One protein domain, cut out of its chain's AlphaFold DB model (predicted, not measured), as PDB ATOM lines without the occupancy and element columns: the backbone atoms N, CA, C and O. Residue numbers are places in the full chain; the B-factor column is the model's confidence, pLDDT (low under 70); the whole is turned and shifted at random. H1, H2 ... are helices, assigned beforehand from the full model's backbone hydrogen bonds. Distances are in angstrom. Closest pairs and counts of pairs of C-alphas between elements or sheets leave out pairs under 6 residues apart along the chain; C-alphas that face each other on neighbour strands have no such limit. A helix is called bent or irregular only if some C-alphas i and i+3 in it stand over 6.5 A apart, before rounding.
ATOM      1  N   ARG A   2     -27.046 -16.443  46.176       70.06
ATOM      2  CA  ARG A   2     -26.089 -15.453  46.711       70.06
ATOM      3  C   ARG A   2     -25.962 -14.208  45.821       70.06
ATOM      4  O   ARG A   2     -25.996 -13.102  46.342       70.06
ATOM      5  N   ASP A   3     -25.920 -14.405  44.506       71.88
ATOM      6  CA  ASP A   3     -25.776 -13.301  43.545       71.88
ATOM      7  C   ASP A   3     -27.057 -12.462  43.447       71.88
ATOM      8  O   ASP A   3     -26.990 -11.248  43.530       71.88
ATOM      9  N   ARG A   4     -28.239 -13.100  43.452       75.56
ATOM     10  CA  ARG A   4     -29.544 -12.410  43.528       75.56
ATOM     11  C   ARG A   4     -29.696 -11.502  44.744       75.56
ATOM     12  O   ARG A   4     -30.168 -10.383  44.628       75.56
ATOM     13  N   MET A   5     -29.319 -11.997  45.922       80.62
ATOM     14  CA  MET A   5     -29.400 -11.188  47.140       80.62
ATOM     15  C   MET A   5     -28.401 -10.029  47.114       80.62
ATOM     16  O   MET A   5     -28.706  -8.959  47.624       80.62
ATOM     17  N   ARG A   6     -27.220 -10.233  46.515       80.38
ATOM     18  CA  ARG A   6     -26.237  -9.164  46.321       80.38
ATOM     19  C   ARG A   6     -26.781  -8.084  45.386       80.38
ATOM     20  O   ARG A   6     -26.723  -6.924  45.749       80.38
ATOM     21  N   THR A   7     -27.339  -8.486  44.250       79.94
ATOM     22  CA  THR A   7     -28.058  -7.634  43.297       79.94
ATOM     23  C   THR A   7     -29.087  -6.742  43.983       79.94
ATOM     24  O   THR A   7     -28.943  -5.528  43.945       79.94
ATOM     25  N   HIS A   8     -30.056  -7.334  44.691       83.62
ATOM     26  CA  HIS A   8     -31.123  -6.576  45.356       83.62
ATOM     27  C   HIS A   8     -30.588  -5.642  46.441       83.62
ATOM     28  O   HIS A   8     -31.123  -4.563  46.661       83.62
ATOM     29  N   TYR A   9     -29.513  -6.043  47.124       85.19
ATOM     30  CA  TYR A   9     -28.839  -5.172  48.081       85.19
ATOM     31  C   TYR A   9     -28.177  -3.974  47.389       85.19
ATOM     32  O   TYR A   9     -28.267  -2.861  47.891       85.19
ATOM     33  N   THR A  10     -27.515  -4.192  46.251       83.75
ATOM     34  CA  THR A  10     -26.893  -3.115  45.478       83.75
ATOM     35  C   THR A  10     -27.937  -2.183  44.856       83.75
ATOM     36  O   THR A  10     -27.702  -0.982  44.838       83.75
ATOM     37  N   GLU A  11     -29.088  -2.704  44.418       86.44
ATOM     38  CA  GLU A  11     -30.246  -1.904  43.975       86.44
ATOM     39  C   GLU A  11     -30.729  -0.989  45.104       86.44
ATOM     40  O   GLU A  11     -30.726   0.230  44.979       86.44
ATOM     41  N   ALA A  12     -31.026  -1.566  46.273       89.81
ATOM     42  CA  ALA A  12     -31.506  -0.811  47.426       89.81
ATOM     43  C   ALA A  12     -30.493   0.232  47.931       89.81
ATOM     44  O   ALA A  12     -30.886   1.283  48.441       89.81
ATOM     45  N   ASP A  13     -29.191  -0.049  47.815       89.12
ATOM     46  CA  ASP A  13     -28.138   0.921  48.118       89.12
ATOM     47  C   ASP A  13     -28.100   2.058  47.083       89.12
ATOM     48  O   ASP A  13     -27.954   3.215  47.473       89.12
ATOM     49  N   ASN A  14     -28.290   1.775  45.789       91.19
ATOM     50  CA  ASN A  14     -28.384   2.801  44.744       91.19
ATOM     51  C   ASN A  14     -29.581   3.742  44.977       91.19
ATOM     52  O   ASN A  14     -29.384   4.957  45.072       91.19
ATOM     53  N   GLU A  15     -30.765   3.181  45.231       93.06
ATOM     54  CA  GLU A  15     -31.992   3.916  45.577       93.06
ATOM     55  C   GLU A  15     -31.830   4.800  46.823       93.06
ATOM     56  O   GLU A  15     -32.277   5.951  46.884       93.06
ATOM     57  N   LEU A  16     -31.137   4.289  47.848       93.19
ATOM     58  CA  LEU A  16     -30.822   5.074  49.038       93.19
ATOM     59  C   LEU A  16     -29.971   6.301  48.684       93.19
ATOM     60  O   LEU A  16     -30.204   7.386  49.220       93.19
ATOM     61  N   HIS A  17     -28.995   6.164  47.787       93.12
ATOM     62  CA  HIS A  17     -28.164   7.292  47.376       93.12
ATOM     63  C   HIS A  17     -28.937   8.304  46.529       93.12
ATOM     64  O   HIS A  17     -28.729   9.507  46.712       93.12
ATOM     65  N   HIS A  18     -29.873   7.868  45.681       95.12
ATOM     66  CA  HIS A  18     -30.799   8.783  45.008       95.12
ATOM     67  C   HIS A  18     -31.597   9.599  46.023       95.12
ATOM     68  O   HIS A  18     -31.628  10.830  45.933       95.12
ATOM     69  N   LEU A  19     -32.161   8.948  47.045       95.06
ATOM     70  CA  LEU A  19     -32.870   9.627  48.131       95.06
ATOM     71  C   LEU A  19     -31.974  10.669  48.810       95.06
ATOM     72  O   LEU A  19     -32.367  11.829  48.936       95.06
ATOM     73  N   LEU A  20     -30.756  10.295  49.203       94.94
ATOM     74  CA  LEU A  20     -29.817  11.199  49.869       94.94
ATOM     75  C   LEU A  20     -29.425  12.404  48.992       94.94
ATOM     76  O   LEU A  20     -29.267  13.517  49.507       94.94
ATOM     77  N   ILE A  21     -29.316  12.219  47.672       95.88
ATOM     78  CA  ILE A  21     -29.133  13.317  46.714       95.88
ATOM     79  C   ILE A  21     -30.342  14.262  46.757       95.88
ATOM     80  O   ILE A  21     -30.155  15.474  46.899       95.88
ATOM     81  N   MET A  22     -31.575  13.742  46.701       96.00
ATOM     82  CA  MET A  22     -32.786  14.574  46.770       96.00
ATOM     83  C   MET A  22     -32.904  15.313  48.106       96.00
ATOM     84  O   MET A  22     -33.286  16.485  48.139       96.00
ATOM     85  N   GLU A  23     -32.537  14.670  49.216       94.81
ATOM     86  CA  GLU A  23     -32.519  15.308  50.531       94.81
ATOM     87  C   GLU A  23     -31.508  16.460  50.592       94.81
ATOM     88  O   GLU A  23     -31.849  17.542  51.081       94.81
ATOM     89  N   ALA A  24     -30.303  16.271  50.039       94.69
ATOM     90  CA  ALA A  24     -29.273  17.309  49.955       94.69
ATOM     91  C   ALA A  24     -29.700  18.505  49.085       94.69
ATOM     92  O   ALA A  24     -29.273  19.635  49.330       94.69
ATOM     93  N   LEU A  25     -30.576  18.274  48.103       95.38
ATOM     94  CA  LEU A  25     -31.198  19.312  47.275       95.38
ATOM     95  C   LEU A  25     -32.408  19.988  47.945       95.38
ATOM     96  O   LEU A  25     -32.983  20.919  47.381       95.38
ATOM     97  N   GLY A  26     -32.781  19.566  49.157       94.19
ATOM     98  CA  GLY A  26     -33.848  20.172  49.952       94.19
ATOM     99  C   GLY A  26     -35.157  19.381  49.994       94.19
ATOM    100  O   GLY A  26     -36.107  19.856  50.617       94.19
ATOM    101  N   GLN A  57     -43.390 -13.254  41.437       84.44
ATOM    102  CA  GLN A  57     -43.532 -12.684  40.088       84.44
ATOM    103  C   GLN A  57     -44.324 -11.371  40.088       84.44
ATOM    104  O   GLN A  57     -43.955 -10.437  39.382       84.44
ATOM    105  N   ALA A  58     -45.397 -11.278  40.883       88.00
ATOM    106  CA  ALA A  58     -46.169 -10.042  40.995       88.00
ATOM    107  C   ALA A  58     -45.369  -8.927  41.680       88.00
ATOM    108  O   ALA A  58     -45.514  -7.767  41.307       88.00
ATOM    109  N   ALA A  59     -44.521  -9.271  42.655       90.00
ATOM    110  CA  ALA A  59     -43.644  -8.306  43.308       90.00
ATOM    111  C   ALA A  59     -42.595  -7.751  42.337       90.00
ATOM    112  O   ALA A  59     -42.439  -6.538  42.260       90.00
ATOM    113  N   TYR A  60     -41.945  -8.603  41.539       85.75
ATOM    114  CA  TYR A  60     -40.998  -8.115  40.534       85.75
ATOM    115  C   TYR A  60     -41.671  -7.316  39.416       85.75
ATOM    116  O   TYR A  60     -41.128  -6.301  39.000       85.75
ATOM    117  N   HIS A  61     -42.861  -7.721  38.960       86.69
ATOM    118  CA  HIS A  61     -43.617  -6.937  37.981       86.69
ATOM    119  C   HIS A  61     -44.022  -5.561  38.537       86.69
ATOM    120  O   HIS A  61     -43.989  -4.568  37.819       86.69
ATOM    121  N   LEU A  62     -44.383  -5.481  39.824       91.25
ATOM    122  CA  LEU A  62     -44.640  -4.203  40.485       91.25
ATOM    123  C   LEU A  62     -43.391  -3.313  40.481       91.25
ATOM    124  O   LEU A  62     -43.512  -2.147  40.120       91.25
ATOM    125  N   SER A  63     -42.227  -3.849  40.862       90.88
ATOM    126  CA  SER A  63     -40.966  -3.100  40.816       90.88
ATOM    127  C   SER A  63     -40.645  -2.638  39.396       90.88
ATOM    128  O   SER A  63     -40.386  -1.464  39.191       90.88
ATOM    129  N   GLU A  64     -40.793  -3.506  38.392       89.50
ATOM    130  CA  GLU A  64     -40.583  -3.151  36.985       89.50
ATOM    131  C   GLU A  64     -41.429  -1.943  36.550       89.50
ATOM    132  O   GLU A  64     -40.922  -1.024  35.912       89.50
ATOM    133  N   LEU A  65     -42.714  -1.907  36.915       91.44
ATOM    134  CA  LEU A  65     -43.586  -0.772  36.594       91.44
ATOM    135  C   LEU A  65     -43.154   0.524  37.292       91.44
ATOM    136  O   LEU A  65     -43.408   1.610  36.768       91.44
ATOM    137  N   ILE A  66     -42.554   0.419  38.478       94.06
ATOM    138  CA  ILE A  66     -42.042   1.569  39.223       94.06
ATOM    139  C   ILE A  66     -40.785   2.105  38.545       94.06
ATOM    140  O   ILE A  66     -40.753   3.302  38.272       94.06
ATOM    141  N   GLU A  67     -39.832   1.239  38.193       93.06
ATOM    142  CA  GLU A  67     -38.600   1.642  37.502       93.06
ATOM    143  C   GLU A  67     -38.885   2.260  36.127       93.06
ATOM    144  O   GLU A  67     -38.358   3.319  35.787       93.06
ATOM    145  N   ASP A  68     -39.799   1.661  35.351       92.25
ATOM    146  CA  ASP A  68     -40.223   2.212  34.056       92.25
ATOM    147  C   ASP A  68     -40.830   3.615  34.234       92.25
ATOM    148  O   ASP A  68     -40.497   4.562  33.517       92.25
ATOM    149  N   HIS A  69     -41.677   3.794  35.252       95.12
ATOM    150  CA  HIS A  69     -42.250   5.102  35.556       95.12
ATOM    151  C   HIS A  69     -41.206   6.115  36.052       95.12
ATOM    152  O   HIS A  69     -41.285   7.298  35.691       95.12
ATOM    153  N   ALA A  70     -40.242   5.679  36.866       95.62
ATOM    154  CA  ALA A  70     -39.157   6.507  37.378       95.62
ATOM    155  C   ALA A  70     -38.289   7.031  36.228       95.62
ATOM    156  O   ALA A  70     -38.106   8.248  36.111       95.62
ATOM    157  N   TYR A  71     -37.888   6.151  35.301       95.69
ATOM    158  CA  TYR A  71     -37.146   6.517  34.095       95.69
ATOM    159  C   TYR A  71     -37.826   7.658  33.327       95.69
ATOM    160  O   TYR A  71     -37.231   8.722  33.135       95.69
ATOM    161  N   TYR A  72     -39.096   7.488  32.937       96.31
ATOM    162  CA  TYR A  72     -39.813   8.515  32.169       96.31
ATOM    163  C   TYR A  72     -40.024   9.808  32.961       96.31
ATOM    164  O   TYR A  72     -40.063  10.895  32.378       96.31
ATOM    165  N   THR A  73     -40.155   9.714  34.284       97.69
ATOM    166  CA  THR A  73     -40.281  10.889  35.149       97.69
ATOM    167  C   THR A  73     -38.999  11.716  35.136       97.69
ATOM    168  O   THR A  73     -39.065  12.938  34.955       97.69
ATOM    169  N   TYR A  74     -37.836  11.075  35.274       97.62
ATOM    170  CA  TYR A  74     -36.550  11.766  35.202       97.62
ATOM    171  C   TYR A  74     -36.229  12.261  33.798       97.62
ATOM    172  O   TYR A  74     -35.740  13.381  33.660       97.62
ATOM    173  N   ASP A  75     -36.552  11.492  32.760       97.69
ATOM    174  CA  ASP A  75     -36.335  11.905  31.375       97.69
ATOM    175  C   ASP A  75     -37.131  13.179  31.046       97.69
ATOM    176  O   ASP A  75     -36.564  14.199  30.645       97.69
ATOM    177  N   ALA A  76     -38.424  13.201  31.384       97.81
ATOM    178  CA  ALA A  76     -39.258  14.390  31.230       97.81
ATOM    179  C   ALA A  76     -38.780  15.572  32.099       97.81
ATOM    180  O   ALA A  76     -38.920  16.739  31.715       97.81
ATOM    181  N   PHE A  77     -38.234  15.306  33.290       97.62
ATOM    182  CA  PHE A  77     -37.656  16.343  34.146       97.62
ATOM    183  C   PHE A  77     -36.401  16.959  33.516       97.62
ATOM    184  O   PHE A  77     -36.298  18.188  33.454       97.62
ATOM    185  N   LEU A  78     -35.493  16.126  33.000       97.81
ATOM    186  CA  LEU A  78     -34.279  16.539  32.299       97.81
ATOM    187  C   LEU A  78     -34.612  17.392  31.076       97.81
ATOM    188  O   LEU A  78     -34.042  18.471  30.930       97.81
ATOM    189  N   GLU A  79     -35.577  16.979  30.251       97.06
ATOM    190  CA  GLU A  79     -36.026  17.758  29.091       97.06
ATOM    191  C   GLU A  79     -36.545  19.143  29.494       97.06
ATOM    192  O   GLU A  79     -36.183  20.164  28.906       97.06
ATOM    193  N   ARG A  80     -37.385  19.198  30.533       98.06
ATOM    194  CA  ARG A  80     -38.030  20.439  30.979       98.06
ATOM    195  C   ARG A  80     -37.092  21.405  31.692       98.06
ATOM    196  O   ARG A  80     -37.373  22.603  31.714       98.06
ATOM    197  N   LYS A  81     -36.062  20.893  32.366       97.62
ATOM    198  CA  LYS A  81     -35.204  21.664  33.278       97.62
ATOM    199  C   LYS A  81     -33.735  21.687  32.868       97.62
ATOM    200  O   LYS A  81     -32.918  22.202  33.627       97.62
ATOM    201  N   ALA A  82     -33.408  21.217  31.663       96.38
ATOM    202  CA  ALA A  82     -32.041  21.109  31.158       96.38
ATOM    203  C   ALA A  82     -31.200  22.372  31.390       96.38
ATOM    204  O   ALA A  82     -30.111  22.290  31.958       96.38
ATOM    205  N   ASP A  83     -31.708  23.534  30.980       97.19
ATOM    206  CA  ASP A  83     -30.960  24.792  31.050       97.19
ATOM    207  C   ASP A  83     -30.687  25.228  32.495       97.19
ATOM    208  O   ASP A  83     -29.591  25.686  32.804       97.19
ATOM    209  N   GLU A  84     -31.651  25.037  33.401       97.38
ATOM    210  CA  GLU A  84     -31.495  25.353  34.827       97.38
ATOM    211  C   GLU A  84     -30.495  24.395  35.494       97.38
ATOM    212  O   GLU A  84     -29.586  24.828  36.201       97.38
ATOM    213  N   LEU A  85     -30.626  23.092  35.235       97.19
ATOM    214  CA  LEU A  85     -29.805  22.054  35.860       97.19
ATOM    215  C   LEU A  85     -28.333  22.131  35.437       97.19
ATOM    216  O   LEU A  85     -27.448  21.884  36.254       97.19
ATOM    217  N   LYS A  86     -28.056  22.519  34.185       97.50
ATOM    218  CA  LYS A  86     -26.684  22.686  33.672       97.50
ATOM    219  C   LYS A  86     -25.916  23.819  34.355       97.50
ATOM    220  O   LYS A  86     -24.688  23.821  34.334       97.50
ATOM    221  N   LEU A  87     -26.621  24.778  34.955       97.38
ATOM    222  CA  LEU A  87     -26.022  25.896  35.687       97.38
ATOM    223  C   LEU A  87     -25.755  25.570  37.162       97.38
ATOM    224  O   LEU A  87     -25.029  26.308  37.828       97.38
ATOM    225  N   LEU A  88     -26.356  24.499  37.682       97.19
ATOM    226  CA  LEU A  88     -26.244  24.125  39.084       97.19
ATOM    227  C   LEU A  88     -25.051  23.186  39.309       97.19
ATOM    228  O   LEU A  88     -24.784  22.306  38.485       97.19
ATOM    229  N   PRO A  89     -24.320  23.354  40.426       96.94
ATOM    230  CA  PRO A  89     -23.175  22.514  40.729       96.94
ATOM    231  C   PRO A  89     -23.614  21.099  41.117       96.94
ATOM    232  O   PRO A  89     -24.700  20.884  41.651       96.94
ATOM    233  N   VAL A  90     -22.712  20.142  40.911       96.56
ATOM    234  CA  VAL A  90     -22.875  18.764  41.392       96.56
ATOM    235  C   VAL A  90     -22.855  18.748  42.931       96.56
ATOM    236  O   VAL A  90     -21.881  19.238  43.515       96.56
ATOM    237  N   PRO A  91     -23.871  18.178  43.604       95.19
ATOM    238  CA  PRO A  91     -23.879  18.027  45.056       95.19
ATOM    239  C   PRO A  91     -22.712  17.149  45.541       95.19
ATOM    240  O   PRO A  91     -22.404  16.146  44.894       95.19
ATOM    241  N   PRO A  92     -22.083  17.453  46.696       93.69
ATOM    242  CA  PRO A  92     -20.966  16.657  47.213       93.69
ATOM    243  C   PRO A  92     -21.294  15.171  47.382       93.69
ATOM    244  O   PRO A  92     -20.476  14.331  47.026       93.69
ATOM    245  N   ILE A  93     -22.508  14.853  47.842       92.94
ATOM    246  CA  ILE A  93     -22.961  13.472  48.041       92.94
ATOM    247  C   ILE A  93     -23.084  12.690  46.727       92.94
ATOM    248  O   ILE A  93     -22.761  11.508  46.683       92.94
ATOM    249  N   ALA A  94     -23.458  13.359  45.630       92.25
ATOM    250  CA  ALA A  94     -23.483  12.735  44.311       92.25
ATOM    251  C   ALA A  94     -22.061  12.403  43.841       92.25
ATOM    252  O   ALA A  94     -21.836  11.318  43.320       92.25
ATOM    253  N   ARG A  95     -21.086  13.299  44.069       90.56
ATOM    254  CA  ARG A  95     -19.669  13.009  43.779       90.56
ATOM    255  C   ARG A  95     -19.149  11.854  44.612       90.56
ATOM    256  O   ARG A  95     -18.512  10.961  44.076       90.56
ATOM    257  N   GLU A  96     -19.431  11.861  45.909       89.25
ATOM    258  CA  GLU A  96     -19.027  10.771  46.796       89.25
ATOM    259  C   GLU A  96     -19.590   9.428  46.327       89.25
ATOM    260  O   GLU A  96     -18.885   8.428  46.372       89.25
ATOM    261  N   TYR A  97     -20.815   9.408  45.807       88.69
ATOM    262  CA  TYR A  97     -21.415   8.182  45.307       88.69
ATOM    263  C   TYR A  97     -20.904   7.763  43.921       88.69
ATOM    264  O   TYR A  97     -20.468   6.628  43.741       88.69
ATOM    265  N   TYR A  98     -20.942   8.653  42.930       86.31
ATOM    266  CA  TYR A  98     -20.661   8.309  41.530       86.31
ATOM    267  C   TYR A  98     -19.174   8.398  41.150       86.31
ATOM    268  O   TYR A  98     -18.741   7.651  40.275       86.31
ATOM    269  N   ASP A  99     -18.388   9.268  41.795       84.12
ATOM    270  CA  ASP A  99     -16.948   9.417  41.519       84.12
ATOM    271  C   ASP A  99     -16.088   8.497  42.419       84.12
ATOM    272  O   ASP A  99     -14.875   8.388  42.215       84.12
ATOM    273  N   SER A 100     -16.675   7.839  43.431       72.00
ATOM    274  CA  SER A 100     -15.901   7.019  44.368       72.00
ATOM    275  C   SER A 100     -15.391   5.726  43.721       72.00
ATOM    276  O   SER A 100     -16.179   4.940  43.196       72.00
ATOM    277  N   PRO A 101     -14.082   5.429  43.841       60.19
ATOM    278  CA  PRO A 101     -13.491   4.194  43.331       60.19
ATOM    279  C   PRO A 101     -13.922   2.953  44.128       60.19
ATOM    280  O   PRO A 101     -13.643   1.835  43.705       60.19
ATOM    281  N   THR A 102     -14.555   3.137  45.293       55.44
ATOM    282  CA  THR A 102     -15.096   2.050  46.122       55.44
ATOM    283  C   THR A 102     -16.606   1.903  45.992       55.44
ATOM    284  O   THR A 102     -17.154   0.950  46.544       55.44
ATOM    285  N   SER A 103     -17.282   2.839  45.318       57.62
ATOM    286  CA  SER A 103     -18.700   2.696  45.002       57.62
ATOM    287  C   SER A 103     -18.829   1.523  44.044       57.62
ATOM    288  O   SER A 103     -18.251   1.549  42.959       57.62
ATOM    289  N   PHE A 104     -19.491   0.455  44.484       56.22
ATOM    290  CA  PHE A 104     -19.776  -0.704  43.647       56.22
ATOM    291  C   PHE A 104     -20.970  -0.325  42.768       56.22
ATOM    292  O   PHE A 104     -22.090  -0.299  43.280       56.22
ATOM    293  N   PRO A 105     -20.775  -0.002  41.475       59.25
ATOM    294  CA  PRO A 105     -21.888   0.400  40.631       59.25
ATOM    295  C   PRO A 105     -22.860  -0.771  40.526       59.25
ATOM    296  O   PRO A 105     -22.423  -1.922  40.414       59.25
ATOM    297  N   PHE A 106     -24.161  -0.492  40.526       58.53
ATOM    298  CA  PHE A 106     -25.193  -1.507  40.310       58.53
ATOM    299  C   PHE A 106     -24.907  -2.358  39.066       58.53
ATOM    300  O   PHE A 106     -24.930  -3.590  39.140       58.53
ATOM    301  N   THR A 107     -24.457  -1.710  37.990       55.62
ATOM    302  CA  THR A 107     -23.960  -2.310  36.745       55.62
ATOM    303  C   THR A 107     -22.954  -3.451  36.963       55.62
ATOM    304  O   THR A 107     -22.911  -4.420  36.207       55.62
ATOM    305  N   MET A 108     -22.127  -3.372  38.010       53.91
ATOM    306  CA  MET A 108     -21.064  -4.335  38.300       53.91
ATOM    307  C   MET A 108     -21.532  -5.517  39.160       53.91
ATOM    308  O   MET A 108     -20.811  -6.507  39.283       53.91
ATOM    309  N   SER A 109     -22.743  -5.461  39.725       56.50
ATOM    310  CA  SER A 109     -23.285  -6.538  40.567       56.50
ATOM    311  C   SER A 109     -23.606  -7.827  39.788       56.50
ATOM    312  O   SER A 109     -23.652  -8.903  40.387       56.50
ATOM    313  N   TYR A 110     -23.733  -7.737  38.456       52.34
ATOM    314  CA  TYR A 110     -24.084  -8.845  37.552       52.34
ATOM    315  C   TYR A 110     -22.906  -9.458  36.795       52.34
ATOM    316  O   TYR A 110     -23.065 -10.516  36.186       52.34
ATOM    317  N   LEU A 111     -21.731  -8.819  36.805       50.91
ATOM    318  CA  LEU A 111     -20.568  -9.312  36.071       50.91
ATOM    319  C   LEU A 111     -19.923 -10.487  36.832       50.91
ATOM    320  O   LEU A 111     -19.447 -10.309  37.956       50.91
ATOM    321  N   ARG A 125     -20.550   5.291  33.285       69.00
ATOM    322  CA  ARG A 125     -21.373   6.425  33.723       69.00
ATOM    323  C   ARG A 125     -20.864   7.761  33.156       69.00
ATOM    324  O   ARG A 125     -19.651   8.003  33.169       69.00
ATOM    325  N   PRO A 126     -21.756   8.632  32.653       75.06
ATOM    326  CA  PRO A 126     -21.416   9.991  32.259       75.06
ATOM    327  C   PRO A 126     -20.658  10.764  33.355       75.06
ATOM    328  O   PRO A 126     -21.063  10.754  34.521       75.06
ATOM    329  N   PRO A 127     -19.568  11.475  33.003       83.81
ATOM    330  CA  PRO A 127     -18.867  12.323  33.958       83.81
ATOM    331  C   PRO A 127     -19.766  13.477  34.415       83.81
ATOM    332  O   PRO A 127     -20.414  14.127  33.597       83.81
ATOM    333  N   MET A 128     -19.752  13.785  35.714       90.88
ATOM    334  CA  MET A 128     -20.619  14.824  36.276       90.88
ATOM    335  C   MET A 128     -19.942  16.198  36.315       90.88
ATOM    336  O   MET A 128     -19.038  16.457  37.126       90.88
ATOM    337  N   GLN A 129     -20.419  17.115  35.471       93.50
ATOM    338  CA  GLN A 129     -19.983  18.516  35.438       93.50
ATOM    339  C   GLN A 129     -21.012  19.451  36.080       93.50
ATOM    340  O   GLN A 129     -20.644  20.475  36.656       93.50
ATOM    341  N   SER A 130     -22.283  19.070  36.030       96.75
ATOM    342  CA  SER A 130     -23.427  19.843  36.498       96.75
ATOM    343  C   SER A 130     -24.474  18.951  37.160       96.75
ATOM    344  O   SER A 130     -24.420  17.724  37.059       96.75
ATOM    345  N   LEU A 131     -25.459  19.560  37.822       97.12
ATOM    346  CA  LEU A 131     -26.584  18.823  38.395       97.12
ATOM    347  C   LEU A 131     -27.389  18.072  37.321       97.12
ATOM    348  O   LEU A 131     -27.952  17.023  37.612       97.12
ATOM    349  N   TYR A 132     -27.400  18.562  36.079       97.44
ATOM    350  CA  TYR A 132     -28.007  17.851  34.951       97.44
ATOM    351  C   TYR A 132     -27.416  16.447  34.786       97.44
ATOM    352  O   TYR A 132     -28.158  15.478  34.682       97.44
ATOM    353  N   ASP A 133     -26.090  16.329  34.839       96.12
ATOM    354  CA  ASP A 133     -25.395  15.052  34.651       96.12
ATOM    355  C   ASP A 133     -25.676  14.072  35.801       96.12
ATOM    356  O   ASP A 133     -25.708  12.863  35.594       96.12
ATOM    357  N   VAL A 134     -25.941  14.586  37.010       95.81
ATOM    358  CA  VAL A 134     -26.375  13.764  38.153       95.81
ATOM    359  C   VAL A 134     -27.726  13.121  37.860       95.81
ATOM    360  O   VAL A 134     -27.875  11.920  38.032       95.81
ATOM    361  N   PHE A 135     -28.701  13.903  37.390       96.94
ATOM    362  CA  PHE A 135     -30.025  13.374  37.058       96.94
ATOM    363  C   PHE A 135     -30.008  12.455  35.830       96.94
ATOM    364  O   PHE A 135     -30.849  11.567  35.741       96.94
ATOM    365  N   VAL A 136     -29.050  12.626  34.910       95.44
ATOM    366  CA  VAL A 136     -28.799  11.645  33.840       95.44
ATOM    367  C   VAL A 136     -28.342  10.315  34.435       95.44
ATOM    368  O   VAL A 136     -28.919   9.292  34.092       95.44
ATOM    369  N   ASN A 137     -27.374  10.330  35.357       93.50
ATOM    370  CA  ASN A 137     -26.926   9.108  36.029       93.50
ATOM    371  C   ASN A 137     -28.058   8.431  36.815       93.50
ATOM    372  O   ASN A 137     -28.207   7.223  36.707       93.50
ATOM    373  N   VAL A 138     -28.880   9.198  37.541       94.94
ATOM    374  CA  VAL A 138     -30.058   8.668  38.255       94.94
ATOM    375  C   VAL A 138     -31.035   8.009  37.281       94.94
ATOM    376  O   VAL A 138     -31.389   6.856  37.468       94.94
ATOM    377  N   ARG A 139     -31.418   8.693  36.193       95.19
ATOM    378  CA  ARG A 139     -32.311   8.128  35.168       95.19
ATOM    379  C   ARG A 139     -31.754   6.830  34.576       95.19
ATOM    380  O   ARG A 139     -32.504   5.889  34.335       95.19
ATOM    381  N   ASP A 140     -30.462   6.818  34.264       91.31
ATOM    382  CA  ASP A 140     -29.817   5.668  33.640       91.31
ATOM    383  C   ASP A 140     -29.709   4.488  34.627       91.31
ATOM    384  O   ASP A 140     -29.861   3.346  34.196       91.31
ATOM    385  N   ASP A 141     -29.554   4.752  35.931       91.56
ATOM    386  CA  ASP A 141     -29.655   3.732  36.983       91.56
ATOM    387  C   ASP A 141     -31.051   3.065  36.975       91.56
ATOM    388  O   ASP A 141     -31.119   1.837  36.906       91.56
ATOM    389  N   GLU A 142     -32.149   3.834  36.881       92.12
ATOM    390  CA  GLU A 142     -33.514   3.261  36.824       92.12
ATOM    391  C   GLU A 142     -33.721   2.367  35.594       92.12
ATOM    392  O   GLU A 142     -34.395   1.334  35.638       92.12
ATOM    393  N   ALA A 143     -33.107   2.730  34.463       88.06
ATOM    394  CA  ALA A 143     -33.139   1.892  33.270       88.06
ATOM    395  C   ALA A 143     -32.396   0.562  33.487       88.06
ATOM    396  O   ALA A 143     -32.826  -0.476  32.975       88.06
ATOM    397  N   GLU A 144     -31.287   0.568  34.231       85.69
ATOM    398  CA  GLU A 144     -30.550  -0.645  34.593       85.69
ATOM    399  C   GLU A 144     -31.328  -1.508  35.601       85.69
ATOM    400  O   GLU A 144     -31.360  -2.738  35.450       85.69
ATOM    401  N   HIS A 145     -31.986  -0.887  36.587       88.06
ATOM    402  CA  HIS A 145     -32.882  -1.560  37.531       88.06
ATOM    403  C   HIS A 145     -33.998  -2.287  36.769       88.06
ATOM    404  O   HIS A 145     -34.152  -3.510  36.876       88.06
ATOM    405  N   TRP A 146     -34.688  -1.570  35.878       88.44
ATOM    406  CA  TRP A 146     -35.742  -2.123  35.027       88.44
ATOM    407  C   TRP A 146     -35.270  -3.324  34.193       88.44
ATOM    408  O   TRP A 146     -35.914  -4.380  34.185       88.44
ATOM    409  N   GLN A 147     -34.121  -3.207  33.517       83.62
ATOM    410  CA  GLN A 147     -33.561  -4.288  32.692       83.62
ATOM    411  C   GLN A 147     -33.224  -5.533  33.518       83.62
ATOM    412  O   GLN A 147     -33.454  -6.670  33.081       83.62
ATOM    413  N   THR A 148     -32.679  -5.324  34.715       81.88
ATOM    414  CA  THR A 148     -32.354  -6.399  35.651       81.88
ATOM    415  C   THR A 148     -33.615  -7.131  36.088       81.88
ATOM    416  O   THR A 148     -33.668  -8.363  36.001       81.88
ATOM    417  N   LEU A 149     -34.633  -6.393  36.529       83.38
ATOM    418  CA  LEU A 149     -35.901  -6.954  36.985       83.38
ATOM    419  C   LEU A 149     -36.595  -7.730  35.859       83.38
ATOM    420  O   LEU A 149     -36.991  -8.879  36.064       83.38
ATOM    421  N   CYS A 150     -36.632  -7.178  34.640       81.25
ATOM    422  CA  CYS A 150     -37.141  -7.881  33.459       81.25
ATOM    423  C   CYS A 150     -36.393  -9.198  33.210       81.25
ATOM    424  O   CYS A 150     -37.015 -10.237  32.971       81.25
ATOM    425  N   SER A 151     -35.059  -9.181  33.301       78.56
ATOM    426  CA  SER A 151     -34.225 -10.372  33.098       78.56
ATOM    427  C   SER A 151     -34.489 -11.445  34.159       78.56
ATOM    428  O   SER A 151     -34.653 -12.625  33.831       78.56
ATOM    429  N   LEU A 152     -34.595 -11.035  35.426       77.31
ATOM    430  CA  LEU A 152     -34.896 -11.919  36.549       77.31
ATOM    431  C   LEU A 152     -36.266 -12.581  36.405       77.31
ATOM    432  O   LEU A 152     -36.377 -13.783  36.643       77.31
ATOM    433  N   VAL A 153     -37.290 -11.836  35.986       73.56
ATOM    434  CA  VAL A 153     -38.643 -12.378  35.801       73.56
ATOM    435  C   VAL A 153     -38.724 -13.303  34.591       73.56
ATOM    436  O   VAL A 153     -39.339 -14.366  34.675       73.56
ATOM    437  N   GLN A 154     -38.129 -12.920  33.460       73.00
ATOM    438  CA  GLN A 154     -38.295 -13.659  32.203       73.00
ATOM    439  C   GLN A 154     -37.405 -14.888  32.104       73.00
ATOM    440  O   GLN A 154     -37.819 -15.910  31.554       73.00
ATOM    441  N   TYR A 155     -36.183 -14.789  32.615       74.44
ATOM    442  CA  TYR A 155     -35.148 -15.789  32.384       74.44
ATOM    443  C   TYR A 155     -34.632 -16.429  33.669       74.44
ATOM    444  O   TYR A 155     -33.701 -17.230  33.596       74.44
ATOM    445  N   ASP A 156     -35.180 -16.066  34.835       73.38
ATOM    446  CA  ASP A 156     -34.708 -16.516  36.152       73.38
ATOM    447  C   ASP A 156     -33.181 -16.329  36.316       73.38
ATOM    448  O   ASP A 156     -32.511 -17.041  37.064       73.38
ATOM    449  N   SER A 157     -32.603 -15.346  35.620       67.75
ATOM    450  CA  SER A 157     -31.158 -15.153  35.518       67.75
ATOM    451  C   SER A 157     -30.797 -13.676  35.422       67.75
ATOM    452  O   SER A 157     -31.611 -12.831  35.064       67.75
ATOM    453  N   LEU A 158     -29.564 -13.375  35.821       68.19
ATOM    454  CA  LEU A 158     -29.001 -12.037  35.731       68.19
ATOM    455  C   LEU A 158     -28.657 -11.709  34.271       68.19
ATOM    456  O   LEU A 158     -28.273 -12.625  33.531       68.19
ATOM    457  N   PRO A 159     -28.760 -10.434  33.854       62.88
ATOM    458  CA  PRO A 159     -28.380 -10.033  32.508       62.88
ATOM    459  C   PRO A 159     -26.904 -10.385  32.284       62.88
ATOM    460  O   PRO A 159     -26.007  -9.861  32.935       62.88
ATOM    461  N   SER A 160     -26.655 -11.343  31.392       53.31
ATOM    462  CA  SER A 160     -25.313 -11.877  31.115       53.31
ATOM    463  C   SER A 160     -24.810 -11.513  29.718       53.31
ATOM    464  O   SER A 160     -23.662 -11.809  29.383       53.31
ATOM    465  N   THR A 161     -25.632 -10.875  28.871       45.09
ATOM    466  CA  THR A 161     -25.237 -10.476  27.507       45.09
ATOM    467  C   THR A 161     -26.173  -9.388  26.942       45.09
ATOM    468  O   THR A 161     -27.375  -9.473  27.187       45.09
ATOM    469  N   PRO A 162     -25.691  -8.413  26.136       49.19
ATOM    470  CA  PRO A 162     -26.502  -7.296  25.610       49.19
ATOM    471  C   PRO A 162     -27.553  -7.665  24.541       49.19
ATOM    472  O   PRO A 162     -28.107  -6.777  23.901       49.19
ATOM    473  N   GLU A 163     -27.794  -8.952  24.274       43.34
ATOM    474  CA  GLU A 163     -28.557  -9.418  23.099       43.34
ATOM    475  C   GLU A 163     -29.999  -9.868  23.391       43.34
ATOM    476  O   GLU A 163     -30.731 -10.215  22.459       43.34
ATOM    477  N   LEU A 164     -30.450  -9.859  24.647       53.34
ATOM    478  CA  LEU A 164     -31.831 -10.227  24.962       53.34
ATOM    479  C   LEU A 164     -32.758  -9.033  24.710       53.34
ATOM    480  O   LEU A 164     -32.622  -7.983  25.332       53.34
ATOM    481  N   LYS A 165     -33.718  -9.191  23.788       54.88
ATOM    482  CA  LYS A 165     -34.842  -8.254  23.651       54.88
ATOM    483  C   LYS A 165     -35.695  -8.341  24.915       54.88
ATOM    484  O   LYS A 165     -36.555  -9.212  25.006       54.88
ATOM    485  N   LEU A 166     -35.428  -7.461  25.870       61.38
ATOM    486  CA  LEU A 166     -36.244  -7.306  27.065       61.38
ATOM    487  C   LEU A 166     -37.539  -6.591  26.672       61.38
ATOM    488  O   LEU A 166     -37.517  -5.489  26.126       61.38
ATOM    489  N   GLU A 167     -38.666  -7.252  26.894       67.00
ATOM    490  CA  GLU A 167     -39.992  -6.631  26.834       67.00
ATOM    491  C   GLU A 167     -40.510  -6.430  28.256       67.00
ATOM    492  O   GLU A 167     -40.111  -7.166  29.149       67.00
ATOM    493  N   ALA A 168     -41.419  -5.483  28.476       67.00
ATOM    494  CA  ALA A 168     -42.072  -5.381  29.775       67.00
ATOM    495  C   ALA A 168     -42.829  -6.682  30.097       67.00
ATOM    496  O   ALA A 168     -43.503  -7.259  29.226       67.00
ATOM    497  N   THR A 169     -42.724  -7.171  31.332       66.62
ATOM    498  CA  THR A 169     -43.406  -8.409  31.716       66.62
ATOM    499  C   THR A 169     -44.914  -8.188  31.737       66.62
ATOM    500  O   THR A 169     -45.420  -7.106  32.027       66.62
ATOM    501  N   LYS A 170     -45.672  -9.222  31.362       66.38
ATOM    502  CA  LYS A 170     -47.138  -9.172  31.389       66.38
ATOM    503  C   LYS A 170     -47.633  -9.875  32.646       66.38
ATOM    504  O   LYS A 170     -47.125 -10.957  32.952       66.38
ATOM    505  N   PRO A 171     -48.651  -9.332  33.333       56.44
ATOM    506  CA  PRO A 171     -49.251 -10.021  34.462       56.44
ATOM    507  C   PRO A 171     -49.750 -11.400  34.022       56.44
ATOM    508  O   PRO A 171     -50.295 -11.557  32.921       56.44
TER     509      PRO A 171
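This is residues 2 to 26, 57 to 111 and 125 to 171 of the 176 residues of the protein "Hypothetical protein" of Chrysotila carterae (UniProt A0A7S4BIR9). Two long helices, H2 and H5, run side by side in opposite directions, and a third, H1, runs lengthwise along H5 and meets it only lightly, with H5 between H1 and H2. Short H3 and H4 pack on H1, H3 near its last residues and H4 on its first half, while the unnamed residues 156 to 171 curve round the last part of H5. The printed part has 127 residues with five named helices, in the order H1, H2, H3, H4, H5, and no named strand; its class is all helix. It is compact, with a radius of gyration of the C-alphas of 15.1 A, and spans 43 by 32 by 27 A.

H1, residues 2 to 26, touches H3, residues 92 to 98, with residues 17 to 24 alone; the C-alphas of Ile 21 and Ala 94 are closest, 6.2 A apart, at a shallow tilt of 24 degrees, opposite ways. H1 touches H4, residues 106 to 110, with residues 3 to 14 alone, closest at the C-alphas of Thr 7 and Ser 109, 5.6 A. H1 only just touches H5, residues 131 to 155, with 3 pairs of C-alphas within 8 A, the closest His 18 and Val 138 at 6.8 A, and a shallow tilt of 26 degrees, opposite ways. H2, residues 57 to 87, touches H5 with 41 such pairs, the closest Leu 85 and Tyr 132 at 4.7 A, at a shallow tilt of 17 degrees, opposite ways. The helix packing is mostly aligned, the three tilts being shallow. H4 only just touches H5, with 3 pairs. H2 is apart from H1, H3 and H4. In H1, H3 and H5 every O i to N i+4 pair is within hydrogen-bond range; in H2 24 of 27 are, and in H4 0 of 1, with 1 of 2 O i to N i+3 pairs.

H1 begins at C-alpha 2, (-26.089, -15.453, 46.711), and is 36.6 A long. H2 measures 42.6 A and is irregular, with C-alphas 80 and 83 8.3 A apart and a kink of 78 degrees near residue 81. H3 measures 10.1 A. H4, 7.9 A, is only just irregular, with C-alphas 107 and 110 6.6 A apart. H5, 36.2 A, ends at C-alpha 155, (-35.148, -15.789, 32.384).

The C-alphas of Arg 2 and Asp 83 are farthest apart, at 43.5 A. Residues 27 to 56 and 112 to 124 are not printed, with C-alpha gaps of 35.6 A and 15.9 A. Of the links printed whole, H2 to H3 is tight and H3 to H4 short. Mean pLDDT of the printed part is 83.3; residues 101 to 111, 125 and 157 to 171 are under 70.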